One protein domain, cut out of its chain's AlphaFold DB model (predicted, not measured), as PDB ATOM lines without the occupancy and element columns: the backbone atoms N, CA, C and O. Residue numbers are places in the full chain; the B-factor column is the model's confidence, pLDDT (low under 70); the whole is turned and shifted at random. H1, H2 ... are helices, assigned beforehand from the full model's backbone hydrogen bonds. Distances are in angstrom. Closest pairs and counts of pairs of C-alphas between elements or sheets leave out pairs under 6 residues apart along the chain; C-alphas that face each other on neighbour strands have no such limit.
ATOM      1  N   GLU A 542      -5.517 -27.943 -53.713       60.25
ATOM      2  CA  GLU A 542      -6.953 -28.227 -53.871       60.25
ATOM      3  C   GLU A 542      -7.678 -28.215 -52.517       60.25
ATOM      4  O   GLU A 542      -8.689 -27.538 -52.349       60.25
ATOM      5  N   LYS A 543      -7.087 -28.846 -51.490       67.75
ATOM      6  CA  LYS A 543      -7.632 -28.831 -50.123       67.75
ATOM      7  C   LYS A 543      -7.680 -27.427 -49.503       67.75
ATOM      8  O   LYS A 543      -8.564 -27.136 -48.700       67.75
ATOM      9  N   LYS A 544      -6.727 -26.551 -49.833       67.12
ATOM     10  CA  LYS A 544      -6.691 -25.175 -49.312       67.12
ATOM     11  C   LYS A 544      -7.769 -24.304 -49.959       67.12
ATOM     12  O   LYS A 544      -8.415 -23.539 -49.246       67.12
ATOM     13  N   ASP A 545      -7.966 -24.430 -51.269       69.69
ATOM     14  CA  ASP A 545      -8.968 -23.654 -52.008       69.69
ATOM     15  C   ASP A 545     -10.396 -24.054 -51.602       69.69
ATOM     16  O   ASP A 545     -11.226 -23.178 -51.346       69.69
ATOM     17  N   HIS A 546     -10.639 -25.353 -51.413       79.12
ATOM     18  CA  HIS A 546     -11.892 -25.891 -50.881       79.12
ATOM     19  C   HIS A 546     -12.222 -25.335 -49.480       79.12
ATOM     20  O   HIS A 546     -13.277 -24.738 -49.271       79.12
ATOM     21  N   ASN A 547     -11.274 -25.380 -48.532       76.75
ATOM     22  CA  ASN A 547     -11.481 -24.843 -47.177       76.75
ATOM     23  C   ASN A 547     -11.832 -23.336 -47.165       76.75
ATOM     24  O   ASN A 547     -12.589 -22.861 -46.310       76.75
ATOM     25  N   ILE A 548     -11.280 -22.557 -48.102       74.94
ATOM     26  CA  ILE A 548     -11.587 -21.122 -48.237       74.94
ATOM     27  C   ILE A 548     -13.009 -20.913 -48.779       74.94
ATOM     28  O   ILE A 548     -13.692 -19.975 -48.364       74.94
ATOM     29  N   LEU A 549     -13.468 -21.762 -49.700       79.00
ATOM     30  CA  LEU A 549     -14.836 -21.709 -50.218       79.00
ATOM     31  C   LEU A 549     -15.855 -22.053 -49.127       79.00
ATOM     32  O   LEU A 549     -16.801 -21.288 -48.925       79.00
ATOM     33  N   VAL A 550     -15.613 -23.135 -48.382       80.94
ATOM     34  CA  VAL A 550     -16.470 -23.592 -47.277       80.94
ATOM     35  C   VAL A 550     -16.598 -22.517 -46.196       80.94
ATOM     36  O   VAL A 550     -17.709 -22.133 -45.835       80.94
ATOM     37  N   SER A 551     -15.479 -21.957 -45.721       79.69
ATOM     38  CA  SER A 551     -15.497 -20.928 -44.664       79.69
ATOM     39  C   SER A 551     -16.314 -19.687 -45.042       79.69
ATOM     40  O   SER A 551     -17.133 -19.225 -44.250       79.69
ATOM     41  N   LYS A 552     -16.169 -19.182 -46.274       83.75
ATOM     42  CA  LYS A 552     -16.942 -18.023 -46.752       83.75
ATOM     43  C   LYS A 552     -18.434 -18.320 -46.867       83.75
ATOM     44  O   LYS A 552     -19.259 -17.462 -46.552       83.75
ATOM     45  N   ALA A 553     -18.787 -19.506 -47.350       84.00
ATOM     46  CA  ALA A 553     -20.179 -19.913 -47.479       84.00
ATOM     47  C   ALA A 553     -20.852 -20.088 -46.109       84.00
ATOM     48  O   ALA A 553     -21.978 -19.628 -45.925       84.00
ATOM     49  N   LEU A 554     -20.131 -20.635 -45.123       84.69
ATOM     50  CA  LEU A 554     -20.590 -20.729 -43.735       84.69
ATOM     51  C   LEU A 554     -20.861 -19.355 -43.112       84.69
ATOM     52  O   LEU A 554     -21.886 -19.172 -42.463       84.69
ATOM     53  N   GLU A 555     -19.990 -18.367 -43.334       84.56
ATOM     54  CA  GLU A 555     -20.227 -16.997 -42.853       84.56
ATOM     55  C   GLU A 555     -21.488 -16.365 -43.456       84.56
ATOM     56  O   GLU A 555     -22.222 -15.659 -42.764       84.56
ATOM     57  N   MET A 556     -21.759 -16.607 -44.741       84.19
ATOM     58  CA  MET A 556     -22.968 -16.094 -45.394       84.19
ATOM     59  C   MET A 556     -24.231 -16.781 -44.874       84.19
ATOM     60  O   MET A 556     -25.221 -16.100 -44.618       84.19
ATOM     61  N   HIS A 557     -24.184 -18.096 -44.662       84.50
ATOM     62  CA  HIS A 557     -25.304 -18.844 -44.097       84.50
ATOM     63  C   HIS A 557     -25.600 -18.421 -42.649       84.50
ATOM     64  O   HIS A 557     -26.754 -18.161 -42.323       84.50
ATOM     65  N   LYS A 558     -24.567 -18.205 -41.818       84.38
ATOM     66  CA  LYS A 558     -24.713 -17.642 -40.460       84.38
ATOM     67  C   LYS A 558     -25.450 -16.300 -40.444       84.38
ATOM     68  O   LYS A 558     -26.249 -16.049 -39.553       84.38
ATOM     69  N   LYS A 559     -25.191 -15.428 -41.424       81.62
ATOM     70  CA  LYS A 559     -25.857 -14.116 -41.522       81.62
ATOM     71  C   LYS A 559     -27.321 -14.215 -41.931       81.62
ATOM     72  O   LYS A 559     -28.114 -13.365 -41.546       81.62
ATOM     73  N   LEU A 560     -27.661 -15.210 -42.741       78.50
ATOM     74  CA  LEU A 560     -29.039 -15.457 -43.160       78.50
ATOM     75  C   LEU A 560     -29.865 -16.131 -42.065       78.50
ATOM     76  O   LEU A 560     -31.071 -15.910 -42.011       78.50
ATOM     77  N   THR A 573     -20.846 -26.690 -39.556       86.44
ATOM     78  CA  THR A 573     -19.849 -27.503 -40.251       86.44
ATOM     79  C   THR A 573     -20.106 -27.527 -41.760       86.44
ATOM     80  O   THR A 573     -21.148 -27.089 -42.244       86.44
ATOM     81  N   GLU A 574     -19.160 -28.058 -42.533       86.31
ATOM     82  CA  GLU A 574     -19.348 -28.276 -43.973       86.31
ATOM     83  C   GLU A 574     -20.527 -29.215 -44.281       86.31
ATOM     84  O   GLU A 574     -21.236 -29.017 -45.266       86.31
ATOM     85  N   GLU A 575     -20.789 -30.194 -43.412       86.56
ATOM     86  CA  GLU A 575     -21.946 -31.087 -43.531       86.56
ATOM     87  C   GLU A 575     -23.261 -30.314 -43.349       86.56
ATOM     88  O   GLU A 575     -24.199 -30.498 -44.127       86.56
ATOM     89  N   ASP A 576     -23.305 -29.381 -42.393       85.06
ATOM     90  CA  ASP A 576     -24.468 -28.511 -42.180       85.06
ATOM     91  C   ASP A 576     -24.700 -27.587 -43.381       85.06
ATOM     92  O   ASP A 576     -25.832 -27.420 -43.831       85.06
ATOM     93  N   LEU A 577     -23.623 -27.039 -43.957       86.50
ATOM     94  CA  LEU A 577     -23.701 -26.232 -45.174       86.50
ATOM     95  C   LEU A 577     -24.226 -27.052 -46.355       86.50
ATOM     96  O   LEU A 577     -25.090 -26.587 -47.090       86.50
ATOM     97  N   THR A 578     -23.722 -28.273 -46.527       87.94
ATOM     98  CA  THR A 578     -24.131 -29.194 -47.595       87.94
ATOM     99  C   THR A 578     -25.625 -29.498 -47.507       87.94
ATOM    100  O   THR A 578     -26.333 -29.464 -48.513       87.94
ATOM    101  N   LYS A 579     -26.123 -29.720 -46.288       90.31
ATOM    102  CA  LYS A 579     -27.546 -29.916 -46.021       90.31
ATOM    103  C   LYS A 579     -28.363 -28.654 -46.324       90.31
ATOM    104  O   LYS A 579     -29.373 -28.737 -47.020       90.31
ATOM    105  N   ALA A 580     -27.890 -27.484 -45.894       85.31
ATOM    106  CA  ALA A 580     -28.552 -26.204 -46.148       85.31
ATOM    107  C   ALA A 580     -28.609 -25.833 -47.643       85.31
ATOM    108  O   ALA A 580     -29.593 -25.252 -48.096       85.31
ATOM    109  N   LEU A 581     -27.593 -26.193 -48.443       88.56
ATOM    110  CA  LEU A 581     -27.608 -25.998 -49.902       88.56
ATOM    111  C   LEU A 581     -28.826 -26.650 -50.559       88.56
ATOM    112  O   LEU A 581     -29.433 -26.049 -51.448       88.56
ATOM    113  N   VAL A 582     -29.205 -27.835 -50.084       89.69
ATOM    114  CA  VAL A 582     -30.369 -28.567 -50.586       89.69
ATOM    115  C   VAL A 582     -31.658 -28.051 -49.950       89.69
ATOM    116  O   VAL A 582     -32.595 -27.679 -50.654       89.69
ATOM    117  N   GLU A 583     -31.707 -28.003 -48.619       87.88
ATOM    118  CA  GLU A 583     -32.946 -27.750 -47.876       87.88
ATOM    119  C   GLU A 583     -33.398 -26.283 -47.920       87.88
ATOM    120  O   GLU A 583     -34.599 -26.014 -47.970       87.88
ATOM    121  N   GLU A 584     -32.459 -25.335 -47.927       84.94
ATOM    122  CA  GLU A 584     -32.752 -23.900 -47.797       84.94
ATOM    123  C   GLU A 584     -32.481 -23.113 -49.083       84.94
ATOM    124  O   GLU A 584     -33.174 -22.134 -49.369       84.94
ATOM    125  N   TYR A 585     -31.490 -23.533 -49.877       84.94
ATOM    126  CA  TYR A 585     -31.050 -22.790 -51.065       84.94
ATOM    127  C   TYR A 585     -31.455 -23.426 -52.399       84.94
ATOM    128  O   TYR A 585     -31.201 -22.833 -53.448       84.94
ATOM    129  N   GLY A 586     -32.153 -24.565 -52.368       84.88
ATOM    130  CA  GLY A 586     -32.855 -25.128 -53.521       84.88
ATOM    131  C   GLY A 586     -31.972 -25.812 -54.566       84.88
ATOM    132  O   GLY A 586     -32.402 -25.920 -55.715       84.88
ATOM    133  N   LEU A 587     -30.765 -26.254 -54.197       88.75
ATOM    134  CA  LEU A 587     -29.954 -27.155 -55.025       88.75
ATOM    135  C   LEU A 587     -30.441 -28.607 -54.868       88.75
ATOM    136  O   LEU A 587     -31.042 -28.952 -53.851       88.75
ATOM    137  N   THR A 588     -30.182 -29.479 -55.845       90.00
ATOM    138  CA  THR A 588     -30.518 -30.909 -55.707       90.00
ATOM    139  C   THR A 588     -29.402 -31.704 -55.025       90.00
ATOM    140  O   THR A 588     -28.231 -31.320 -55.045       90.00
ATOM    141  N   GLU A 589     -29.742 -32.855 -54.431       87.88
ATOM    142  CA  GLU A 589     -28.732 -33.758 -53.859       87.88
ATOM    143  C   GLU A 589     -27.720 -34.244 -54.907       87.88
ATOM    144  O   GLU A 589     -26.557 -34.486 -54.580       87.88
ATOM    145  N   GLU A 590     -28.154 -34.416 -56.156       85.75
ATOM    146  CA  GLU A 590     -27.294 -34.817 -57.269       85.75
ATOM    147  C   GLU A 590     -26.266 -33.733 -57.607       85.75
ATOM    148  O   GLU A 590     -25.087 -34.055 -57.745       85.75
ATOM    149  N   GLU A 591     -26.675 -32.460 -57.667       83.69
ATOM    150  CA  GLU A 591     -25.773 -31.332 -57.950       83.69
ATOM    151  C   GLU A 591     -24.677 -31.195 -56.885       83.69
ATOM    152  O   GLU A 591     -23.518 -30.925 -57.200       83.69
ATOM    153  N   VAL A 592     -25.037 -31.432 -55.624       87.25
ATOM    154  CA  VAL A 592     -24.118 -31.377 -54.481       87.25
ATOM    155  C   VAL A 592     -23.149 -32.568 -54.463       87.25
ATOM    156  O   VAL A 592     -21.978 -32.396 -54.127       87.25
ATOM    157  N   LYS A 593     -23.607 -33.773 -54.831       85.38
ATOM    158  CA  LYS A 593     -22.762 -34.984 -54.881       85.38
ATOM    159  C   LYS A 593     -21.797 -34.992 -56.067       85.38
ATOM    160  O   LYS A 593     -20.723 -35.579 -55.949       85.38
ATOM    161  N   GLU A 594     -22.179 -34.404 -57.200       85.69
ATOM    162  CA  GLU A 594     -21.349 -34.373 -58.411       85.69
ATOM    163  C   GLU A 594     -20.163 -33.409 -58.268       85.69
ATOM    164  O   GLU A 594     -19.035 -33.767 -58.609       85.69
ATOM    165  N   ASP A 595     -20.402 -32.205 -57.739       86.31
ATOM    166  CA  ASP A 595     -19.368 -31.185 -57.546       86.31
ATOM    167  C   ASP A 595     -19.730 -30.252 -56.379       86.31
ATOM    168  O   ASP A 595     -20.386 -29.217 -56.539       86.31
ATOM    169  N   LEU A 596     -19.263 -30.623 -55.185       86.75
ATOM    170  CA  LEU A 596     -19.527 -29.888 -53.951       86.75
ATOM    171  C   LEU A 596     -19.010 -28.440 -54.005       86.75
ATOM    172  O   LEU A 596     -19.694 -27.523 -53.555       86.75
ATOM    173  N   ASP A 597     -17.841 -28.196 -54.606       85.56
ATOM    174  CA  ASP A 597     -17.255 -26.851 -54.697       85.56
ATOM    175  C   ASP A 597     -18.070 -25.926 -55.600       85.56
ATOM    176  O   ASP A 597     -18.220 -24.727 -55.325       85.56
ATOM    177  N   LYS A 598     -18.595 -26.468 -56.697       86.19
ATOM    178  CA  LYS A 598     -19.507 -25.742 -57.575       86.19
ATOM    179  C   LYS A 598     -20.846 -25.488 -56.887       86.19
ATOM    180  O   LYS A 598     -21.306 -24.346 -56.907       86.19
ATOM    181  N   ALA A 599     -21.406 -26.484 -56.203       84.81
ATOM    182  CA  ALA A 599     -22.639 -26.330 -55.436       84.81
ATOM    183  C   ALA A 599     -22.510 -25.254 -54.339       84.81
ATOM    184  O   ALA A 599     -23.374 -24.385 -54.208       84.81
ATOM    185  N   ILE A 600     -21.379 -25.216 -53.622       86.12
ATOM    186  CA  ILE A 600     -21.072 -24.174 -52.631       86.12
ATOM    187  C   ILE A 600     -21.013 -22.782 -53.283       86.12
ATOM    188  O   ILE A 600     -21.513 -21.807 -52.710       86.12
ATOM    189  N   LYS A 601     -20.426 -22.651 -54.480       85.31
ATOM    190  CA  LYS A 601     -20.369 -21.371 -55.217       85.31
ATOM    191  C   LYS A 601     -21.748 -20.906 -55.679       85.31
ATOM    192  O   LYS A 601     -22.053 -19.715 -55.558       85.31
ATOM    193  N   ASP A 602     -22.566 -21.818 -56.185       80.31
ATOM    194  CA  ASP A 602     -23.909 -21.502 -56.665       80.31
ATOM    195  C   ASP A 602     -24.832 -21.132 -55.496       80.31
ATOM    196  O   ASP A 602     -25.446 -20.059 -55.518       80.31
ATOM    197  N   GLY A 603     -24.803 -21.893 -54.399       83.31
ATOM    198  CA  GLY A 603     -25.491 -21.526 -53.159       83.31
ATOM    199  C   GLY A 603     -25.011 -20.196 -52.576       83.31
ATOM    200  O   GLY A 603     -25.816 -19.355 -52.185       83.31
ATOM    201  N   SER A 604     -23.705 -19.918 -52.616       87.06
ATOM    202  CA  SER A 604     -23.140 -18.617 -52.220       87.06
ATOM    203  C   SER A 604     -23.687 -17.449 -53.041       87.06
ATOM    204  O   SER A 604     -23.872 -16.345 -52.519       87.06
ATOM    205  N   ARG A 605     -23.953 -17.654 -54.336       82.75
ATOM    206  CA  ARG A 605     -24.570 -16.634 -55.193       82.75
ATOM    207  C   ARG A 605     -26.028 -16.392 -54.795       82.75
ATOM    208  O   ARG A 605     -26.442 -15.232 -54.757       82.75
ATOM    209  N   ILE A 606     -26.766 -17.449 -54.461       79.12
ATOM    210  CA  ILE A 606     -28.150 -17.372 -53.969       79.12
ATOM    211  C   ILE A 606     -28.191 -16.625 -52.630       79.12
ATOM    212  O   ILE A 606     -28.892 -15.618 -52.524       79.12
ATOM    213  N   MET A 607     -27.357 -17.019 -51.663       86.44
ATOM    214  CA  MET A 607     -27.235 -16.371 -50.352       86.44
ATOM    215  C   MET A 607     -26.966 -14.864 -50.464       86.44
ATOM    216  O   MET A 607     -27.644 -14.054 -49.833       86.44
ATOM    217  N   LYS A 608     -26.033 -14.457 -51.334       83.06
ATOM    218  CA  LYS A 608     -25.771 -13.032 -51.612       83.06
ATOM    219  C   LYS A 608     -26.978 -12.316 -52.209       83.06
ATOM    220  O   LYS A 608     -27.196 -11.144 -51.916       83.06
ATOM    221  N   GLY A 609     -27.727 -12.988 -53.081       74.75
ATOM    222  CA  GLY A 609     -28.954 -12.451 -53.659       74.75
ATOM    223  C   GLY A 609     -30.028 -12.192 -52.603       74.75
ATOM    224  O   GLY A 609     -30.689 -11.157 -52.668       74.75
ATOM    225  N   ILE A 610     -30.157 -13.091 -51.623       78.38
ATOM    226  CA  ILE A 610     -31.085 -12.953 -50.494       78.38
ATOM    227  C   ILE A 610     -30.637 -11.802 -49.588       78.38
ATOM    228  O   ILE A 610     -31.412 -10.874 -49.377       78.38
ATOM    229  N   LEU A 611     -29.368 -11.786 -49.160       73.81
ATOM    230  CA  LEU A 611     -28.810 -10.730 -48.300       73.81
ATOM    231  C   LEU A 611     -28.954  -9.321 -48.899       73.81
ATOM    232  O   LEU A 611     -29.156  -8.363 -48.167       73.81
ATOM    233  N   LYS A 612     -28.894  -9.179 -50.231       74.50
ATOM    234  CA  LYS A 612     -29.097  -7.890 -50.922       74.50
ATOM    235  C   LYS A 612     -30.541  -7.383 -50.912       74.50
ATOM    236  O   LYS A 612     -30.769  -6.230 -51.265       74.50
ATOM    237  N   ARG A 613     -31.516  -8.247 -50.624       71.62
ATOM    238  CA  ARG A 613     -32.952  -7.925 -50.664       71.62
ATOM    239  C   ARG A 613     -33.554  -7.734 -49.271       71.62
ATOM    240  O   ARG A 613     -34.725  -7.371 -49.178       71.62
ATOM    241  N   THR A 614     -32.781  -7.963 -48.213       62.03
ATOM    242  CA  THR A 614     -33.211  -7.757 -46.828       62.03
ATOM    243  C   THR A 614     -33.086  -6.261 -46.459       62.03
ATOM    244  O   THR A 614     -32.030  -5.688 -46.721       62.03
ATOM    245  N   PRO A 615     -34.128  -5.599 -45.907       47.31
ATOM    246  CA  PRO A 615     -34.104  -4.167 -45.568       47.31
ATOM    247  C   PRO A 615     -33.074  -3.818 -44.479       47.31
ATOM    248  O   PRO A 615     -32.900  -4.584 -43.537       47.31
ATOM    249  N   ASP A 616     -32.429  -2.659 -44.633       48.44
ATOM    250  CA  ASP A 616     -31.205  -2.209 -43.953       48.44
ATOM    251  C   ASP A 616     -31.101  -2.469 -42.443       48.44
ATOM    252  O   ASP A 616     -31.921  -2.018 -41.642       48.44
ATOM    253  N   GLY A 617     -29.975  -3.079 -42.073       43.75
ATOM    254  CA  GLY A 617     -29.490  -3.124 -40.698       43.75
ATOM    255  C   GLY A 617     -28.399  -4.161 -40.453       43.75
ATOM    256  O   GLY A 617     -28.523  -4.889 -39.483       43.75
ATOM    257  N   ASP A 618     -27.431  -4.283 -41.373       45.25
ATOM    258  CA  ASP A 618     -26.056  -4.797 -41.180       45.25
ATOM    259  C   ASP A 618     -25.491  -5.266 -42.530       45.25
ATOM    260  O   ASP A 618     -25.374  -6.455 -42.836       45.25
ATOM    261  N   ILE A 619     -25.124  -4.297 -43.372       40.44
ATOM    262  CA  ILE A 619     -24.186  -4.535 -44.468       40.44
ATOM    263  C   ILE A 619     -22.788  -4.299 -43.881       40.44
ATOM    264  O   ILE A 619     -22.389  -3.141 -43.763       40.44
ATOM    265  N   PRO A 620     -21.997  -5.328 -43.521       36.25
ATOM    266  CA  PRO A 620     -20.562  -5.155 -43.589       36.25
ATOM    267  C   PRO A 620     -20.222  -5.031 -45.069       36.25
ATOM    268  O   PRO A 620     -20.570  -5.896 -45.884       36.25
TER     269      PRO A 620
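What this domain is: This is residues 542 to 560 and 573 to 620 of the 651 residues of an uncharacterized protein of Methanobacterium paludis (strain DSM 25820 / JCM 18151 / SWAN1) (UniProt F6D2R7). Two long helices, H1 and H4, are side by side and run the same way; the shorter H2 packs slantwise on both, and the small H3 makes a corner with the beginning of H4. Beyond the other end of H4, residues 612 to 620 form a hooked tail with no named element. The printed part has 67 residues with four named helices, in the order H1, H2, H3, H4, and no named strand; its class is all helix. It is compact, with a radius of gyration of the C-alphas of 12.0 A, and spans 36 by 25 by 17 A.

Where its parts are: H1, the longest helix, holds residues 542 to 560 and measures 27.7 A, from C-alpha 542 at (-6.953, -28.227, -53.871) to C-alpha 560. H4, residues 596 to 611, measures 22.0 A and ends with C-alpha 611 at (-28.810, -10.730, -48.300). H2 holds residues 574 to 583, 14.2 A, and H3 residues 589 to 594, 8.7 A.

How they stand to each other: H1 and H4 touch at a shallow tilt of 27 degrees; their closest C-alphas, of Ala 553 and Ser 604, are 5.7 A apart. H1 touches H2 with residues 550 to 557 alone, at a steep tilt of 56 degrees; the closest C-alphas are those of Val 550 and Glu 574, 6.4 A. H4 touches H2 with residues 596 to 603 alone, at a steep tilt of 64 degrees; the closest C-alphas are those of Leu 581 and Gly 603, 5.9 A. H2 and H3 touch at a steep tilt of 50 degrees, opposite ways, with the C-alphas of Val 582 and Glu 589 closest at 6.4 A. H3 and H4 only just touch, and only at the corner, with 3 pairs of C-alphas within 8 A, closest at Val 592 and Ala 599, 5.3 A. H1 and H3 are apart. Every O i to N i+4 pair is within hydrogen-bond range in H1, H3 and H4; in H2 it is 5 of 6.

The domain as a whole: The farthest C-alphas, of Glu 542 and Pro 615, are 37.2 A apart. Residues 561 to 572 are not printed; C-alphas 560 and 573 are 15.4 A apart across this cut. The links H2 to H3 and H3 to H4 are tight. The mean pLDDT of the printed part is 78.7, and residues 542 to 545 and 614 to 620 are under 70.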